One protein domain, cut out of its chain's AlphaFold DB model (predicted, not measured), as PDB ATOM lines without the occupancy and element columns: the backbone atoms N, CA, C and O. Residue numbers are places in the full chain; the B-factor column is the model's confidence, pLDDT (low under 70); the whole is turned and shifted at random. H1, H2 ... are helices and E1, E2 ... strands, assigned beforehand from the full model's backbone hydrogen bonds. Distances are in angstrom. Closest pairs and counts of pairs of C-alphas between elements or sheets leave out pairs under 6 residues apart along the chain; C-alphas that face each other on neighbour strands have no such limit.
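AT A GLANCE: This is residues 5 to 116 of the 354 residues of an uncharacterized protein of Gammaproteobacteria bacterium RIFCSPHIGHO2_12_38_15 (UniProt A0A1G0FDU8). At one end a meander of three antiparallel strands, E1, E2 and E3, has H1 over one face; at the other end a small sheet, E6, E7 and E8, is grazed by H2. The short hairpin of E4 and E5 sits in the middle between these two ends, and the unnamed stretch from 23 to 42 makes a long loop whose residues 28 to 37 reach away from the body. The printed part has 112 residues, with two named helices and eight named strands in the order H1 E1 E2 E3 E4 E5 E6 E7 H2 E8; the class is mixed, helices and strands, and under half of the residues are in named elements. The sheet E6 E7 E8 runs in that order and is mixed. The whole is compact, with a radius of gyration of the C-alphas of 15.0 A and spans of 42 by 37 by 27 A.

HOW THE PARTS SIT: Start with H1, residues 5 to 14, which is on the sheet of E1, residues 19 to 22, E2, residues 43 to 47, and E3, residues 52 to 56, at a height over the sheet of 9.7 A. It lies over E2 and E3, slantwise to the strands, at 39 degrees to E2 on the local plane; its closest C-alphas to E3 are those of Asp 6 and Val 55, 6.9 A. In the hairpin of E1 and E2, look for N 21 and O 45 at 2.8 A; in that of E2 and E3, for N 55 and O 44 at 2.8 A. Next comes the antiparallel hairpin of E4, residues 62 to 64, and E5, residues 70 to 72, with N 63 and O 71 at 2.8 A. The closest C-alphas of E1 and E5 are those of Pro 22 and Trp 70, 6.0 A. E6, residues 77 to 80, and E7, residues 84 to 87, form another hairpin, with N 78 and O 86 at 2.8 A. E7, H2, residues 97 to 109, and E8, residues 113 to 115, make a strand-helix-strand unit, two parallel neighbour strands with a helix between, and its crossover is right-handed; N 115 and O 85 are 2.7 A apart. H2 only grazes the sheet E6 E7 E8, with its residues 100 to 108; its closest C-alphas to E4 are those of Phe 99 and Gln 64, 5.9 A. H1 and H2 are apart, and in both every O i to N i+4 pair is within hydrogen-bond range.

IN THESE COORDINATES: Find C-alpha 5 at (169.320, 187.095, 124.064), where H1 begins; it runs 14.0 A to C-alpha 14. E1 measures 10.5 A, E2 13.2 A and E3 12.8 A. E4, E5 and E6 are short, and E7 measures 10.1 A. H2 begins at C-alpha 97, (186.805, 169.327, 131.421), and runs 18.5 A; E8 ends at C-alpha 115, (182.673, 169.102, 115.733).

THE WHOLE: The two C-alphas farthest apart, those of Asp 50 and Phe 116, are 43.4 A apart. The printed part has no cut. The link from E1 to E2, 20 residues, is long, and within it residues 26 to 27 pair with residues 37 to 38, antiparallel. The mean pLDDT of the printed part is 85.6; residues 28 to 37 are under 70.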
ATOM      1  N   ASN A   5     170.648 187.263 124.651       91.25
ATOM      2  CA  ASN A   5     169.320 187.095 124.064       91.25
ATOM      3  C   ASN A   5     168.283 186.859 125.161       91.25
ATOM      4  O   ASN A   5     167.198 187.439 125.112       91.25
ATOM      5  N   ASP A   6     168.635 186.072 126.182       93.25
ATOM      6  CA  ASP A   6     167.773 185.863 127.345       93.25
ATOM      7  C   ASP A   6     167.535 187.168 128.104       93.25
ATOM      8  O   ASP A   6     166.391 187.490 128.437       93.25
ATOM      9  N   LEU A   7     168.592 187.956 128.336       93.38
ATOM     10  CA  LEU A   7     168.471 189.247 129.011       93.38
ATOM     11  C   LEU A   7     167.597 190.225 128.213       93.38
ATOM     12  O   LEU A   7     166.743 190.893 128.802       93.38
ATOM     13  N   GLN A   8     167.764 190.300 126.891       93.94
ATOM     14  CA  GLN A   8     166.935 191.143 126.024       93.94
ATOM     15  C   GLN A   8     165.470 190.692 126.023       93.94
ATOM     16  O   GLN A   8     164.568 191.519 126.182       93.94
ATOM     17  N   PHE A   9     165.223 189.385 125.887       93.62
ATOM     18  CA  PHE A   9     163.880 188.803 125.900       93.62
ATOM     19  C   PHE A   9     163.149 189.105 127.212       93.62
ATOM     20  O   PHE A   9     162.017 189.596 127.200       93.62
ATOM     21  N   ILE A  10     163.814 188.864 128.342       95.25
ATOM     22  CA  ILE A  10     163.254 189.090 129.672       95.25
ATOM     23  C   ILE A  10     163.056 190.579 129.946       95.25
ATOM     24  O   ILE A  10     161.980 190.967 130.397       95.25
ATOM     25  N   THR A  11     164.012 191.430 129.567       94.50
ATOM     26  CA  THR A  11     163.880 192.886 129.731       94.50
ATOM     27  C   THR A  11     162.692 193.440 128.950       94.50
ATOM     28  O   THR A  11     161.954 194.279 129.463       94.50
ATOM     29  N   LYS A  12     162.449 192.943 127.730       95.44
ATOM     30  CA  LYS A  12     161.295 193.354 126.919       95.44
ATOM     31  C   LYS A  12     159.960 192.922 127.529       95.44
ATOM     32  O   LYS A  12     158.967 193.624 127.360       95.44
ATOM     33  N   LYS A  13     159.917 191.765 128.191       95.31
ATOM     34  CA  LYS A  13     158.670 191.163 128.681       95.31
ATOM     35  C   LYS A  13     158.314 191.562 130.116       95.31
ATOM     36  O   LYS A  13     157.140 191.756 130.402       95.31
ATOM     37  N   TYR A  14     159.310 191.686 130.988       92.88
ATOM     38  CA  TYR A  14     159.141 191.883 132.433       92.88
ATOM     39  C   TYR A  14     159.866 193.136 132.956       92.88
ATOM     40  O   TYR A  14     159.846 193.419 134.149       92.88
ATOM     41  N   GLY A  15     160.521 193.906 132.079       94.00
ATOM     42  CA  GLY A  15     161.377 195.020 132.483       94.00
ATOM     43  C   GLY A  15     162.745 194.560 132.995       94.00
ATOM     44  O   GLY A  15     163.073 193.372 132.999       94.00
ATOM     45  N   LYS A  16     163.584 195.518 133.405       95.38
ATOM     46  CA  LYS A  16     164.973 195.245 133.799       95.38
ATOM     47  C   LYS A  16     165.028 194.421 135.104       95.38
ATOM     48  O   LYS A  16     164.492 194.886 136.110       95.38
ATOM     49  N   PRO A  17     165.693 193.252 135.121       95.81
ATOM     50  CA  PRO A  17     165.866 192.457 136.339       95.81
ATOM     51  C   PRO A  17     166.819 193.138 137.338       95.81
ATOM     52  O   PRO A  17     167.690 193.916 136.941       95.81
ATOM     53  N   LEU A  18     166.684 192.810 138.629       95.31
ATOM     54  CA  LEU A  18     167.577 193.294 139.694       95.31
ATOM     55  C   LEU A  18     168.962 192.649 139.591       95.31
ATOM     56  O   LEU A  18     169.980 193.330 139.674       95.31
ATOM     57  N   PHE A  19     168.990 191.332 139.394       94.06
ATOM     58  CA  PHE A  19     170.192 190.552 139.116       94.06
ATOM     59  C   PHE A  19     169.815 189.244 138.412       94.06
ATOM     60  O   PHE A  19     168.636 188.916 138.244       94.06
ATOM     61  N   TRP A  20     170.822 188.494 137.971       93.81
ATOM     62  CA  TRP A  20     170.644 187.259 137.214       93.81
ATOM     63  C   TRP A  20     171.700 186.218 137.573       93.81
ATOM     64  O   TRP A  20     172.785 186.544 138.055       93.81
ATOM     65  N   GLN A  21     171.387 184.956 137.295       92.56
ATOM     66  CA  GLN A  21     172.263 183.822 137.540       92.56
ATOM     67  C   GLN A  21     172.295 182.895 136.311       92.56
ATOM     68  O   GLN A  21     171.268 182.299 135.970       92.56
ATOM     69  N   PRO A  22     173.457 182.744 135.647       91.94
ATOM     70  CA  PRO A  22     173.631 181.749 134.595       91.94
ATOM     71  C   PRO A  22     173.728 180.341 135.193       91.94
ATOM     72  O   PRO A  22     174.386 180.145 136.217       91.94
ATOM     73  N   ALA A  23     173.089 179.370 134.538       88.88
ATOM     74  CA  ALA A  23     173.136 177.945 134.868       88.88
ATOM     75  C   ALA A  23     172.991 177.632 136.376       88.88
ATOM     76  O   ALA A  23     173.866 176.984 136.962       88.88
ATOM     77  N   PRO A  24     171.900 178.079 137.036       85.62
ATOM     78  CA  PRO A  24     171.730 177.903 138.471       85.62
ATOM     79  C   PRO A  24     171.791 176.422 138.846       85.62
ATOM     80  O   PRO A  24     171.130 175.563 138.247       85.62
ATOM     81  N   MET A  25     172.591 176.126 139.866       76.75
ATOM     82  CA  MET A  25     172.694 174.777 140.403       76.75
ATOM     83  C   MET A  25     171.369 174.385 141.049       76.75
ATOM     84  O   MET A  25     170.778 175.144 141.817       76.75
ATOM     85  N   SER A  26     170.907 173.179 140.747       71.62
ATOM     86  CA  SER A  26     169.814 172.550 141.486       71.62
ATOM     87  C   SER A  26     170.305 171.263 142.128       71.62
ATOM     88  O   SER A  26     171.358 170.745 141.773       71.62
ATOM     89  N   ILE A  27     169.563 170.742 143.095       72.06
ATOM     90  CA  ILE A  27     169.839 169.424 143.670       72.06
ATOM     91  C   ILE A  27     169.081 168.355 142.888       72.06
ATOM     92  O   ILE A  27     167.912 168.531 142.524       72.06
ATOM     93  N   HIS A  28     169.733 167.225 142.627       65.25
ATOM     94  CA  HIS A  28     169.057 166.054 142.078       65.25
ATOM     95  C   HIS A  28     167.976 165.573 143.059       65.25
ATOM     96  O   HIS A  28     168.253 165.303 144.228       65.25
ATOM     97  N   LYS A  29     166.734 165.460 142.572       61.28
ATOM     98  CA  LYS A  29     165.573 164.995 143.357       61.28
ATOM     99  C   LYS A  29     165.254 163.499 143.169       61.28
ATOM    100  O   LYS A  29     164.467 162.955 143.936       61.28
ATOM    101  N   GLY A  30     165.835 162.844 142.156       59.00
ATOM    102  CA  GLY A  30     165.604 161.426 141.829       59.00
ATOM    103  C   GLY A  30     166.417 160.456 142.697       59.00
ATOM    104  O   GLY A  30     167.400 160.866 143.301       59.00
ATOM    105  N   ARG A  31     166.008 159.173 142.759       49.25
ATOM    106  CA  ARG A  31     166.631 158.145 143.629       49.25
ATOM    107  C   ARG A  31     168.121 157.937 143.351       49.25
ATOM    108  O   ARG A  31     168.906 157.871 144.286       49.25
ATOM    109  N   ILE A  32     168.505 157.872 142.080       51.28
ATOM    110  CA  ILE A  32     169.899 157.729 141.660       51.28
ATOM    111  C   ILE A  32     170.468 159.154 141.596       51.28
ATOM    112  O   ILE A  32     169.981 159.961 140.804       51.28
ATOM    113  N   ASN A  33     171.436 159.476 142.462       56.19
ATOM    114  CA  ASN A  33     172.085 160.794 142.635       56.19
ATOM    115  C   ASN A  33     171.386 161.826 143.543       56.19
ATOM    116  O   ASN A  33     171.764 162.996 143.502       56.19
ATOM    117  N   LYS A  34     170.402 161.443 144.373       60.50
ATOM    118  CA  LYS A  34     169.702 162.373 145.287       60.50
ATOM    119  C   LYS A  34     170.689 163.205 146.119       60.50
ATOM    120  O   LYS A  34     171.567 162.654 146.768       60.50
ATOM    121  N   GLY A  35     170.515 164.525 146.121       63.72
ATOM    122  CA  GLY A  35     171.348 165.447 146.907       63.72
ATOM    123  C   GLY A  35     172.633 165.923 146.222       63.72
ATOM    124  O   GLY A  35     173.206 166.913 146.668       63.72
ATOM    125  N   LEU A  36     173.049 165.317 145.102       58.72
ATOM    126  CA  LEU A  36     174.207 165.808 144.349       58.72
ATOM    127  C   LEU A  36     173.868 167.094 143.566       58.72
ATOM    128  O   LEU A  36     172.746 167.217 143.051       58.72
ATOM    129  N   PRO A  37     174.824 168.028 143.391       67.06
ATOM    130  CA  PRO A  37     174.648 169.201 142.539       67.06
ATOM    131  C   PRO A  37     174.394 168.808 141.078       67.06
ATOM    132  O   PRO A  37     175.176 168.084 140.456       67.06
ATOM    133  N   LYS A  38     173.291 169.299 140.517       74.31
ATOM    134  CA  LYS A  38     172.906 169.168 139.113       74.31
ATOM    135  C   LYS A  38     173.319 170.416 138.349       74.31
ATOM    136  O   LYS A  38     172.913 171.532 138.671       74.31
ATOM    137  N   ILE A  39     174.103 170.192 137.303       73.56
ATOM    138  CA  ILE A  39     174.489 171.208 136.328       73.56
ATOM    139  C   ILE A  39     173.290 171.463 135.397       73.56
ATOM    140  O   ILE A  39     172.769 170.517 134.804       73.56
ATOM    141  N   ASN A  40     172.854 172.722 135.261       84.62
ATOM    142  CA  ASN A  40     171.739 173.126 134.389       84.62
ATOM    143  C   ASN A  40     172.201 174.167 133.354       84.62
ATOM    144  O   ASN A  40     171.794 175.325 133.419       84.62
ATOM    145  N   PRO A  41     172.999 173.785 132.344       89.50
ATOM    146  CA  PRO A  41     173.578 174.720 131.375       89.50
ATOM    147  C   PRO A  41     172.554 175.218 130.338       89.50
ATOM    148  O   PRO A  41     172.909 175.808 129.323       89.50
ATOM    149  N   HIS A  42     171.277 174.943 130.588       91.50
ATOM    150  CA  HIS A  42     170.108 175.255 129.777       91.50
ATOM    151  C   HIS A  42     169.301 176.428 130.331       91.50
ATOM    152  O   HIS A  42     168.317 176.818 129.711       91.50
ATOM    153  N   LEU A  43     169.640 176.909 131.530       91.94
ATOM    154  CA  LEU A  43     168.761 177.767 132.311       91.94
ATOM    155  C   LEU A  43     169.438 179.099 132.623       91.94
ATOM    156  O   LEU A  43     170.564 179.129 133.125       91.94
ATOM    157  N   SER A  44     168.711 180.181 132.375       94.81
ATOM    158  CA  SER A  44     169.032 181.534 132.827       94.81
ATOM    159  C   SER A  44     167.997 181.959 133.855       94.81
ATOM    160  O   SER A  44     166.802 181.932 133.562       94.81
ATOM    161  N   ARG A  45     168.437 182.346 135.053       94.50
ATOM    162  CA  ARG A  45     167.542 182.797 136.123       94.50
ATOM    163  C   ARG A  45     167.626 184.301 136.308       94.50
ATOM    164  O   ARG A  45     168.725 184.843 136.418       94.50
ATOM    165  N   PHE A  46     166.474 184.945 136.416       96.06
ATOM    166  CA  PHE A  46     166.337 186.381 136.617       96.06
ATOM    167  C   PHE A  46     165.537 186.663 137.883       96.06
ATOM    168  O   PHE A  46     164.531 186.003 138.151       96.06
ATOM    169  N   PHE A  47     165.996 187.641 138.658       95.81
ATOM    170  CA  PHE A  47     165.393 188.019 139.929       95.81
ATOM    171  C   PHE A  47     164.757 189.399 139.817       95.81
ATOM    172  O   PHE A  47     165.405 190.373 139.421       95.81
ATOM    173  N   TYR A  48     163.491 189.469 140.202       94.44
ATOM    174  CA  TYR A  48     162.717 190.689 140.364       94.44
ATOM    175  C   TYR A  48     162.403 190.892 141.845       94.44
ATOM    176  O   TYR A  48     162.771 190.071 142.683       94.44
ATOM    177  N   LYS A  49     161.750 192.008 142.182       92.00
ATOM    178  CA  LYS A  49     161.451 192.353 143.577       92.00
ATOM    179  C   LYS A  49     160.640 191.260 144.286       92.00
ATOM    180  O   LYS A  49     160.957 190.930 145.422       92.00
ATOM    181  N   ASP A  50     159.664 190.683 143.584       93.12
ATOM    182  CA  ASP A  50     158.677 189.767 144.166       93.12
ATOM    183  C   ASP A  50     158.571 188.423 143.415       93.12
ATOM    184  O   ASP A  50     157.775 187.562 143.784       93.12
ATOM    185  N   GLU A  51     159.369 188.211 142.362       93.69
ATOM    186  CA  GLU A  51     159.308 186.993 141.547       93.69
ATOM    187  C   GLU A  51     160.671 186.557 140.992       93.69
ATOM    188  O   GLU A  51     161.612 187.344 140.853       93.69
ATOM    189  N   ILE A  52     160.759 185.267 140.659       93.19
ATOM    190  CA  ILE A  52     161.899 184.654 139.974       93.19
ATOM    191  C   ILE A  52     161.403 184.121 138.637       93.19
ATOM    192  O   ILE A  52     160.448 183.344 138.590       93.19
ATOM    193  N   VAL A  53     162.085 184.501 137.560       94.25
ATOM    194  CA  VAL A  53     161.754 184.071 136.200       94.25
ATOM    195  C   VAL A  53     162.909 183.248 135.637       94.25
ATOM    196  O   VAL A  53     164.036 183.732 135.534       94.25
ATOM    197  N   ASP A  54     162.618 182.005 135.253       93.81
ATOM    198  CA  ASP A  54     163.582 181.092 134.635       93.81
ATOM    199  C   ASP A  54     163.320 180.982 133.124       93.81
ATOM    200  O   ASP A  54     162.227 180.605 132.691       93.81
ATOM    201  N   VAL A  55     164.343 181.255 132.314       93.81
ATOM    202  CA  VAL A  55     164.342 180.977 130.872       93.81
ATOM    203  C   VAL A  55     165.022 179.637 130.642       93.81
ATOM    204  O   VAL A  55     166.195 179.463 130.969       93.81
ATOM    205  N   ASN A  56     164.274 178.678 130.094       92.50
ATOM    206  CA  ASN A  56     164.748 177.324 129.835       92.50
ATOM    207  C   ASN A  56     164.944 177.090 128.339       92.50
ATOM    208  O   ASN A  56     164.026 177.286 127.542       92.50
ATOM    209  N   HIS A  57     166.116 176.582 127.976       90.44
ATOM    210  CA  HIS A  57     166.466 176.216 126.611       90.44
ATOM    211  C   HIS A  57     166.479 174.705 126.424       90.44
ATOM    212  O   HIS A  57     166.958 173.949 127.264       90.44
ATOM    213  N   ILE A  58     166.025 174.250 125.256       86.12
ATOM    214  CA  ILE A  58     166.124 172.832 124.874       86.12
ATOM    215  C   ILE A  58     167.600 172.429 124.711       86.12
ATOM    216  O   ILE A  58     168.003 171.330 125.101       86.12
ATOM    217  N   LYS A  59     168.422 173.337 124.172       87.31
ATOM    218  CA  LYS A  59     169.866 173.159 123.952       87.31
ATOM    219  C   LYS A  59     170.693 173.805 125.070       87.31
ATOM    220  O   LYS A  59     170.183 174.705 125.735       87.31
ATOM    221  N   PRO A  60     171.933 173.352 125.329       91.69
ATOM    222  CA  PRO A  60     172.814 174.054 126.255       91.69
ATOM    223  C   PRO A  60     173.123 175.446 125.700       91.69
ATOM    224  O   PRO A  60     173.345 175.594 124.497       91.69
ATOM    225  N   ILE A  61     173.119 176.450 126.568       94.25
ATOM    226  CA  ILE A  61     173.458 177.842 126.238       94.25
ATOM    227  C   ILE A  61     174.620 178.375 127.078       94.25
ATOM    228  O   ILE A  61     175.173 179.417 126.744       94.25
ATOM    229  N   TYR A  62     175.046 177.635 128.105       95.06
ATOM    230  CA  TYR A  62     176.226 177.941 128.909       95.06
ATOM    231  C   TYR A  62     177.270 176.829 128.835       95.06
ATOM    232  O   TYR A  62     176.923 175.655 128.700       95.06
ATOM    233  N   TYR A  63     178.535 177.205 129.002       93.50
ATOM    234  CA  TYR A  63     179.633 176.315 129.367       93.50
ATOM    235  C   TYR A  63     180.218 176.728 130.718       93.50
ATOM    236  O   TYR A  63     180.087 177.879 131.143       93.50
ATOM    237  N   GLN A  64     180.860 175.778 131.395       91.69
ATOM    238  CA  GLN A  64     181.664 176.076 132.575       91.69
ATOM    239  C   GLN A  64     183.084 176.419 132.128       91.69
ATOM    240  O   GLN A  64     183.686 175.631 131.398       91.69
ATOM    241  N   SER A  65     183.616 177.563 132.546       88.88
ATOM    242  CA  SER A  65     184.990 177.963 132.264       88.88
ATOM    243  C   SER A  65     185.996 177.199 133.123       88.88
ATOM    244  O   SER A  65     185.636 176.660 134.169       88.88
ATOM    245  N   TRP A  66     187.275 177.199 132.738       79.88
ATOM    246  CA  TRP A  66     188.350 176.614 133.553       79.88
ATOM    247  C   TRP A  66     188.426 177.203 134.977       79.88
ATOM    248  O   TRP A  66     188.789 176.489 135.905       79.88
ATOM    249  N   THR A  67     188.012 178.463 135.164       81.81
ATOM    250  CA  THR A  67     187.898 179.140 136.471       81.81
ATOM    251  C   THR A  67     186.644 178.754 137.268       81.81
ATOM    252  O   THR A  67     186.428 179.263 138.363       81.81
ATOM    253  N   GLY A  68     185.792 177.874 136.733       82.19
ATOM    254  CA  GLY A  68     184.551 177.425 137.366       82.19
ATOM    255  C   GLY A  68     183.333 178.320 137.112       82.19
ATOM    256  O   GLY A  68     182.237 177.977 137.562       82.19
ATOM    257  N   GLU A  69     183.483 179.422 136.373       87.25
ATOM    258  CA  GLU A  69     182.402 180.361 136.058       87.25
ATOM    259  C   GLU A  69     181.480 179.835 134.950       87.25
ATOM    260  O   GLU A  69     181.911 179.146 134.030       87.25
ATOM    261  N   TRP A  70     180.204 180.221 134.972       92.31
ATOM    262  CA  TRP A  70     179.277 179.936 133.872       92.31
ATOM    263  C   TRP A  70     179.267 181.076 132.852       92.31
ATOM    264  O   TRP A  70     179.034 182.247 133.195       92.31
ATOM    265  N   ARG A  71     179.529 180.724 131.592       93.50
ATOM    266  CA  ARG A  71     179.707 181.663 130.478       93.50
ATOM    267  C   ARG A  71     178.917 181.226 129.242       93.50
ATOM    268  O   ARG A  71     178.699 180.026 129.072       93.50
ATOM    269  N   PRO A  72     178.443 182.157 128.400       94.25
ATOM    270  CA  PRO A  72     177.666 181.817 127.216       94.25
ATOM    271  C   PRO A  72     178.415 180.918 126.225       94.25
ATOM    272  O   PRO A  72     179.570 181.152 125.877       94.25
ATOM    273  N   LEU A  73     177.733 179.897 125.713       93.69
ATOM    274  CA  LEU A  73     178.316 178.876 124.839       93.69
ATOM    275  C   LEU A  73     178.775 179.433 123.479       93.69
ATOM    276  O   LEU A  73     179.682 178.874 122.858       93.69
ATOM    277  N   TYR A  74     178.219 180.569 123.042       91.88
ATOM    278  CA  TYR A  74     178.662 181.275 121.835       91.88
ATOM    279  C   TYR A  74     180.123 181.748 121.918       91.88
ATOM    280  O   TYR A  74     180.760 181.967 120.885       91.88
ATOM    281  N   GLU A  75     180.695 181.902 123.119       92.69
ATOM    282  CA  GLU A  75     182.096 182.309 123.268       92.69
ATOM    283  C   GLU A  75     183.055 181.248 122.715       92.69
ATOM    284  O   GLU A  75     184.113 181.603 122.192       92.69
ATOM    285  N   VAL A  76     182.658 179.973 122.775       91.75
ATOM    286  CA  VAL A  76     183.489 178.800 122.462       91.75
ATOM    287  C   VAL A  76     182.992 177.995 121.259       91.75
ATOM    288  O   VAL A  76     183.659 177.051 120.848       91.75
ATOM    289  N   CYS A  77     181.853 178.367 120.668       91.94
ATOM    290  CA  CYS A  77     181.282 177.697 119.498       91.94
ATOM    291  C   CYS A  77     181.118 178.651 118.309       91.94
ATOM    292  O   CYS A  77     180.651 179.774 118.479       91.94
ATOM    293  N   HIS A  78     181.418 178.184 117.096       87.06
ATOM    294  CA  HIS A  78     180.969 178.828 115.855       87.06
ATOM    295  C   HIS A  78     179.452 178.698 115.667       87.06
ATOM    296  O   HIS A  78     178.815 179.560 115.072       87.06
ATOM    297  N   GLY A  79     178.865 177.628 116.202       87.81
ATOM    298  CA  GLY A  79     177.427 177.397 116.203       87.81
ATOM    299  C   GLY A  79     177.072 176.186 117.056       87.81
ATOM    300  O   GLY A  79     177.906 175.309 117.278       87.81
ATOM    301  N   TYR A  80     175.847 176.154 117.576       91.81
ATOM    302  CA  TYR A  80     175.367 175.049 118.402       91.81
ATOM    303  C   TYR A  80     173.839 174.931 118.380       91.81
ATOM    304  O   TYR A  80     173.085 175.912 118.421       91.81
ATOM    305  N   GLY A  81     173.386 173.684 118.355       89.38
ATOM    306  CA  GLY A  81     171.999 173.252 118.405       89.38
ATOM    307  C   GLY A  81     171.799 172.153 119.446       89.38
ATOM    308  O   GLY A  81     172.671 171.871 120.263       89.38
ATOM    309  N   ASN A  82     170.624 171.518 119.427       88.50
ATOM    310  CA  ASN A  82     170.364 170.406 120.342       88.50
ATOM    311  C   ASN A  82     171.203 169.170 119.984       88.50
ATOM    312  O   ASN A  82     171.779 168.571 120.877       88.50
ATOM    313  N   HIS A  83     171.313 168.827 118.694       86.06
ATOM    314  CA  HIS A  83     172.007 167.622 118.209       86.06
ATOM    315  C   HIS A  83     173.350 167.909 117.526       86.06
ATOM    316  O   HIS A  83     173.936 167.017 116.918       86.06
ATOM    317  N   TRP A  84     173.833 169.147 117.562       89.56
ATOM    318  CA  TRP A  84     175.104 169.488 116.938       89.56
ATOM    319  C   TRP A  84     175.774 170.655 117.654       89.56
ATOM    320  O   TRP A  84     175.091 171.510 118.218       89.56
ATOM    321  N   ALA A  85     177.096 170.718 117.610       90.06
ATOM    322  CA  ALA A  85     177.864 171.896 117.984       90.06
ATOM    323  C   ALA A  85     179.175 171.932 117.209       90.06
ATOM    324  O   ALA A  85     179.725 170.879 116.909       90.06
ATOM    325  N   THR A  86     179.672 173.125 116.919       88.19
ATOM    326  CA  THR A  86     180.968 173.342 116.276       88.19
ATOM    327  C   THR A  86     181.789 174.256 117.161       88.19
ATOM    328  O   THR A  86     181.423 175.419 117.338       88.19
ATOM    329  N   LEU A  87     182.871 173.732 117.730       89.06
ATOM    330  CA  LEU A  87     183.760 174.478 118.616       89.06
ATOM    331  C   LEU A  87     184.689 175.407 117.823       89.06
ATOM    332  O   LEU A  87     185.014 175.122 116.674       89.06
ATOM    333  N   LYS A  88     185.090 176.518 118.444       88.50
ATOM    334  CA  LYS A  88     186.144 177.419 117.948       88.50
ATOM    335  C   LYS A  88     187.518 176.870 118.295       88.50
ATOM    336  O   LYS A  88     187.636 176.140 119.271       88.50
ATOM    337  N   ASP A  89     188.549 177.263 117.556       81.25
ATOM    338  CA  ASP A  89     189.918 176.734 117.696       81.25
ATOM    339  C   ASP A  89     190.483 176.829 119.126       81.25
ATOM    340  O   ASP A  89     191.230 175.961 119.572       81.25
ATOM    341  N   ASP A  90     190.082 177.849 119.887       81.00
ATOM    342  CA  ASP A  90     190.575 178.136 121.235       81.00
ATOM    343  C   ASP A  90     189.712 177.556 122.373       81.00
ATOM    344  O   ASP A  90     189.945 177.869 123.548       81.00
ATOM    345  N   TRP A  91     188.729 176.701 122.061       83.81
ATOM    346  CA  TRP A  91     187.764 176.163 123.033       83.81
ATOM    347  C   TRP A  91     188.435 175.525 124.260       83.81
ATOM    348  O   TRP A  91     187.965 175.679 125.389       83.81
ATOM    349  N   GLN A  92     189.564 174.849 124.045       78.00
ATOM    350  CA  GLN A  92     190.325 174.110 125.054       78.00
ATOM    351  C   GLN A  92     190.901 174.991 126.170       78.00
ATOM    352  O   GLN A  92     191.048 174.534 127.298       78.00
ATOM    353  N   ASN A  93     191.170 176.268 125.887       81.56
ATOM    354  CA  ASN A  93     191.683 177.219 126.879       81.56
ATOM    355  C   ASN A  93     190.560 177.847 127.714       81.56
ATOM    356  O   ASN A  93     190.812 178.608 128.646       81.56
ATOM    357  N   LYS A  94     189.305 177.578 127.346       85.19
ATOM    358  CA  LYS A  94     188.130 178.230 127.914       85.19
ATOM    359  C   LYS A  94     187.266 177.248 128.680       85.19
ATOM    360  O   LYS A  94     186.845 177.592 129.776       85.19
ATOM    361  N   ILE A  95     187.000 176.061 128.136       88.25
ATOM    362  CA  ILE A  95     186.021 175.112 128.680       88.25
ATOM    363  C   ILE A  95     186.632 174.212 129.766       88.25
ATOM    364  O   ILE A  95     187.665 173.586 129.569       88.25
ATOM    365  N   HIS A  96     185.933 174.069 130.892       84.19
ATOM    366  CA  HIS A  96     186.257 173.107 131.942       84.19
ATOM    367  C   HIS A  96     185.988 171.660 131.503       84.19
ATOM    368  O   HIS A  96     184.916 171.342 130.975       84.19
ATOM    369  N   LEU A  97     186.900 170.739 131.826       78.12
ATOM    370  CA  LEU A  97     186.805 169.327 131.421       78.12
ATOM    371  C   LEU A  97     185.535 168.624 131.933       78.12
ATOM    372  O   LEU A  97     184.900 167.856 131.216       78.12
ATOM    373  N   ARG A  98     185.077 168.940 133.148       77.06
ATOM    374  CA  ARG A  98     183.801 168.404 133.665       77.06
ATOM    375  C   ARG A  98     182.608 168.744 132.761       77.06
ATOM    376  O   ARG A  98     181.713 167.917 132.589       77.06
ATOM    377  N   PHE A  99     182.587 169.946 132.179       86.00
ATOM    378  CA  PHE A  99     181.517 170.347 131.270       86.00
ATOM    379  C   PHE A  99     181.619 169.611 129.934       86.00
ATOM    380  O   PHE A  99     180.598 169.108 129.464       86.00
ATOM    381  N   ILE A 100     182.823 169.482 129.354       86.38
ATOM    382  CA  ILE A 100     182.980 168.767 128.078       86.38
ATOM    383  C   ILE A 100     182.565 167.297 128.213       86.38
ATOM    384  O   ILE A 100     181.821 166.798 127.376       86.38
ATOM    385  N   GLN A 101     182.918 166.638 129.322       81.69
ATOM    386  CA  GLN A 101     182.495 165.264 129.613       81.69
ATOM    387  C   GLN A 101     180.972 165.130 129.716       81.69
ATOM    388  O   GLN A 101     180.379 164.228 129.122       81.69
ATOM    389  N   TRP A 102     180.322 166.028 130.465       87.44
ATOM    390  CA  TRP A 102     178.863 166.051 130.555       87.44
ATOM    391  C   TRP A 102     178.226 166.262 129.176       87.44
ATOM    392  O   TRP A 102     177.265 165.576 128.822       87.44
ATOM    393  N   TRP A 103     178.778 167.177 128.379       88.56
ATOM    394  CA  TRP A 103     178.221 167.535 127.084       88.56
ATOM    395  C   TRP A 103     178.378 166.412 126.058       88.56
ATOM    396  O   TRP A 103     177.427 166.120 125.335       88.56
ATOM    397  N   MET A 104     179.519 165.722 126.057       83.69
ATOM    398  CA  MET A 104     179.746 164.524 125.248       83.69
ATOM    399  C   MET A 104     178.759 163.408 125.609       83.69
ATOM    400  O   MET A 104     178.098 162.883 124.716       83.69
ATOM    401  N   LYS A 105     178.571 163.105 126.905       81.31
ATOM    402  CA  LYS A 105     177.577 162.111 127.363       81.31
ATOM    403  C   LYS A 105     176.158 162.476 126.927       81.31
ATOM    404  O   LYS A 105     175.401 161.621 126.478       81.31
ATOM    405  N   ARG A 106     175.792 163.757 127.038       84.25
ATOM    406  CA  ARG A 106     174.502 164.250 126.546       84.25
ATOM    407  C   ARG A 106     174.373 164.045 125.038       84.25
ATOM    408  O   ARG A 106     173.325 163.591 124.595       84.25
ATOM    409  N   MET A 107     175.390 164.431 124.267       84.81
ATOM    410  CA  MET A 107     175.372 164.333 122.808       84.81
ATOM    411  C   MET A 107     175.231 162.882 122.356       84.81
ATOM    412  O   MET A 107     174.422 162.624 121.474       84.81
ATOM    413  N   ASP A 108     175.887 161.929 123.014       79.94
ATOM    414  CA  ASP A 108     175.680 160.507 122.726       79.94
ATOM    415  C   ASP A 108     174.240 160.043 123.025       79.94
ATOM    416  O   ASP A 108     173.586 159.432 122.173       79.94
ATOM    417  N   LEU A 109     173.687 160.426 124.184       81.88
ATOM    418  CA  LEU A 109     172.314 160.077 124.573       81.88
ATOM    419  C   LEU A 109     171.278 160.538 123.536       81.88
ATOM    420  O   LEU A 109     170.315 159.829 123.252       81.88
ATOM    421  N   ILE A 110     171.479 161.725 122.962       84.56
ATOM    422  CA  ILE A 110     170.573 162.311 121.964       84.56
ATOM    423  C   ILE A 110     171.025 162.057 120.522       84.56
ATOM    424  O   ILE A 110     170.473 162.660 119.603       84.56
ATOM    425  N   LYS A 111     172.037 161.208 120.303       84.00
ATOM    426  CA  LYS A 111     172.614 160.924 118.974       84.00
ATOM    427  C   LYS A 111     173.042 162.188 118.211       84.00
ATOM    428  O   LYS A 111     172.936 162.270 116.989       84.00
ATOM    429  N   GLY A 112     173.499 163.191 118.955       78.25
ATOM    430  CA  GLY A 112     174.082 164.427 118.456       78.25
ATOM    431  C   GLY A 112     175.593 164.335 118.232       78.25
ATOM    432  O   GLY A 112     176.224 163.318 118.511       78.25
ATOM    433  N   LYS A 113     176.182 165.409 117.700       80.50
ATOM    434  CA  LYS A 113     177.608 165.476 117.336       80.50
ATOM    435  C   LYS A 113     178.263 166.764 117.831       80.50
ATOM    436  O   LYS A 113     177.660 167.828 117.774       80.50
ATOM    437  N   ILE A 114     179.522 166.685 118.247       84.50
ATOM    438  CA  ILE A 114     180.361 167.864 118.501       84.50
ATOM    439  C   ILE A 114     181.496 167.835 117.483       84.50
ATOM    440  O   ILE A 114     182.246 166.863 117.414       84.50
ATOM    441  N   LEU A 115     181.588 168.880 116.669       81.44
ATOM    442  CA  LEU A 115     182.673 169.102 115.733       81.44
ATOM    443  C   LEU A 115     183.771 169.893 116.442       81.44
ATOM    444  O   LEU A 115     183.571 171.043 116.838       81.44
ATOM    445  N   PHE A 116     184.923 169.252 116.590       79.69
ATOM    446  CA  PHE A 116     186.141 169.873 117.083       79.69
ATOM    447  C   PHE A 116     186.929 170.423 115.882       79.69
ATOM    448  O   PHE A 116     187.061 169.710 114.882       79.69
TER     449      PHE A 116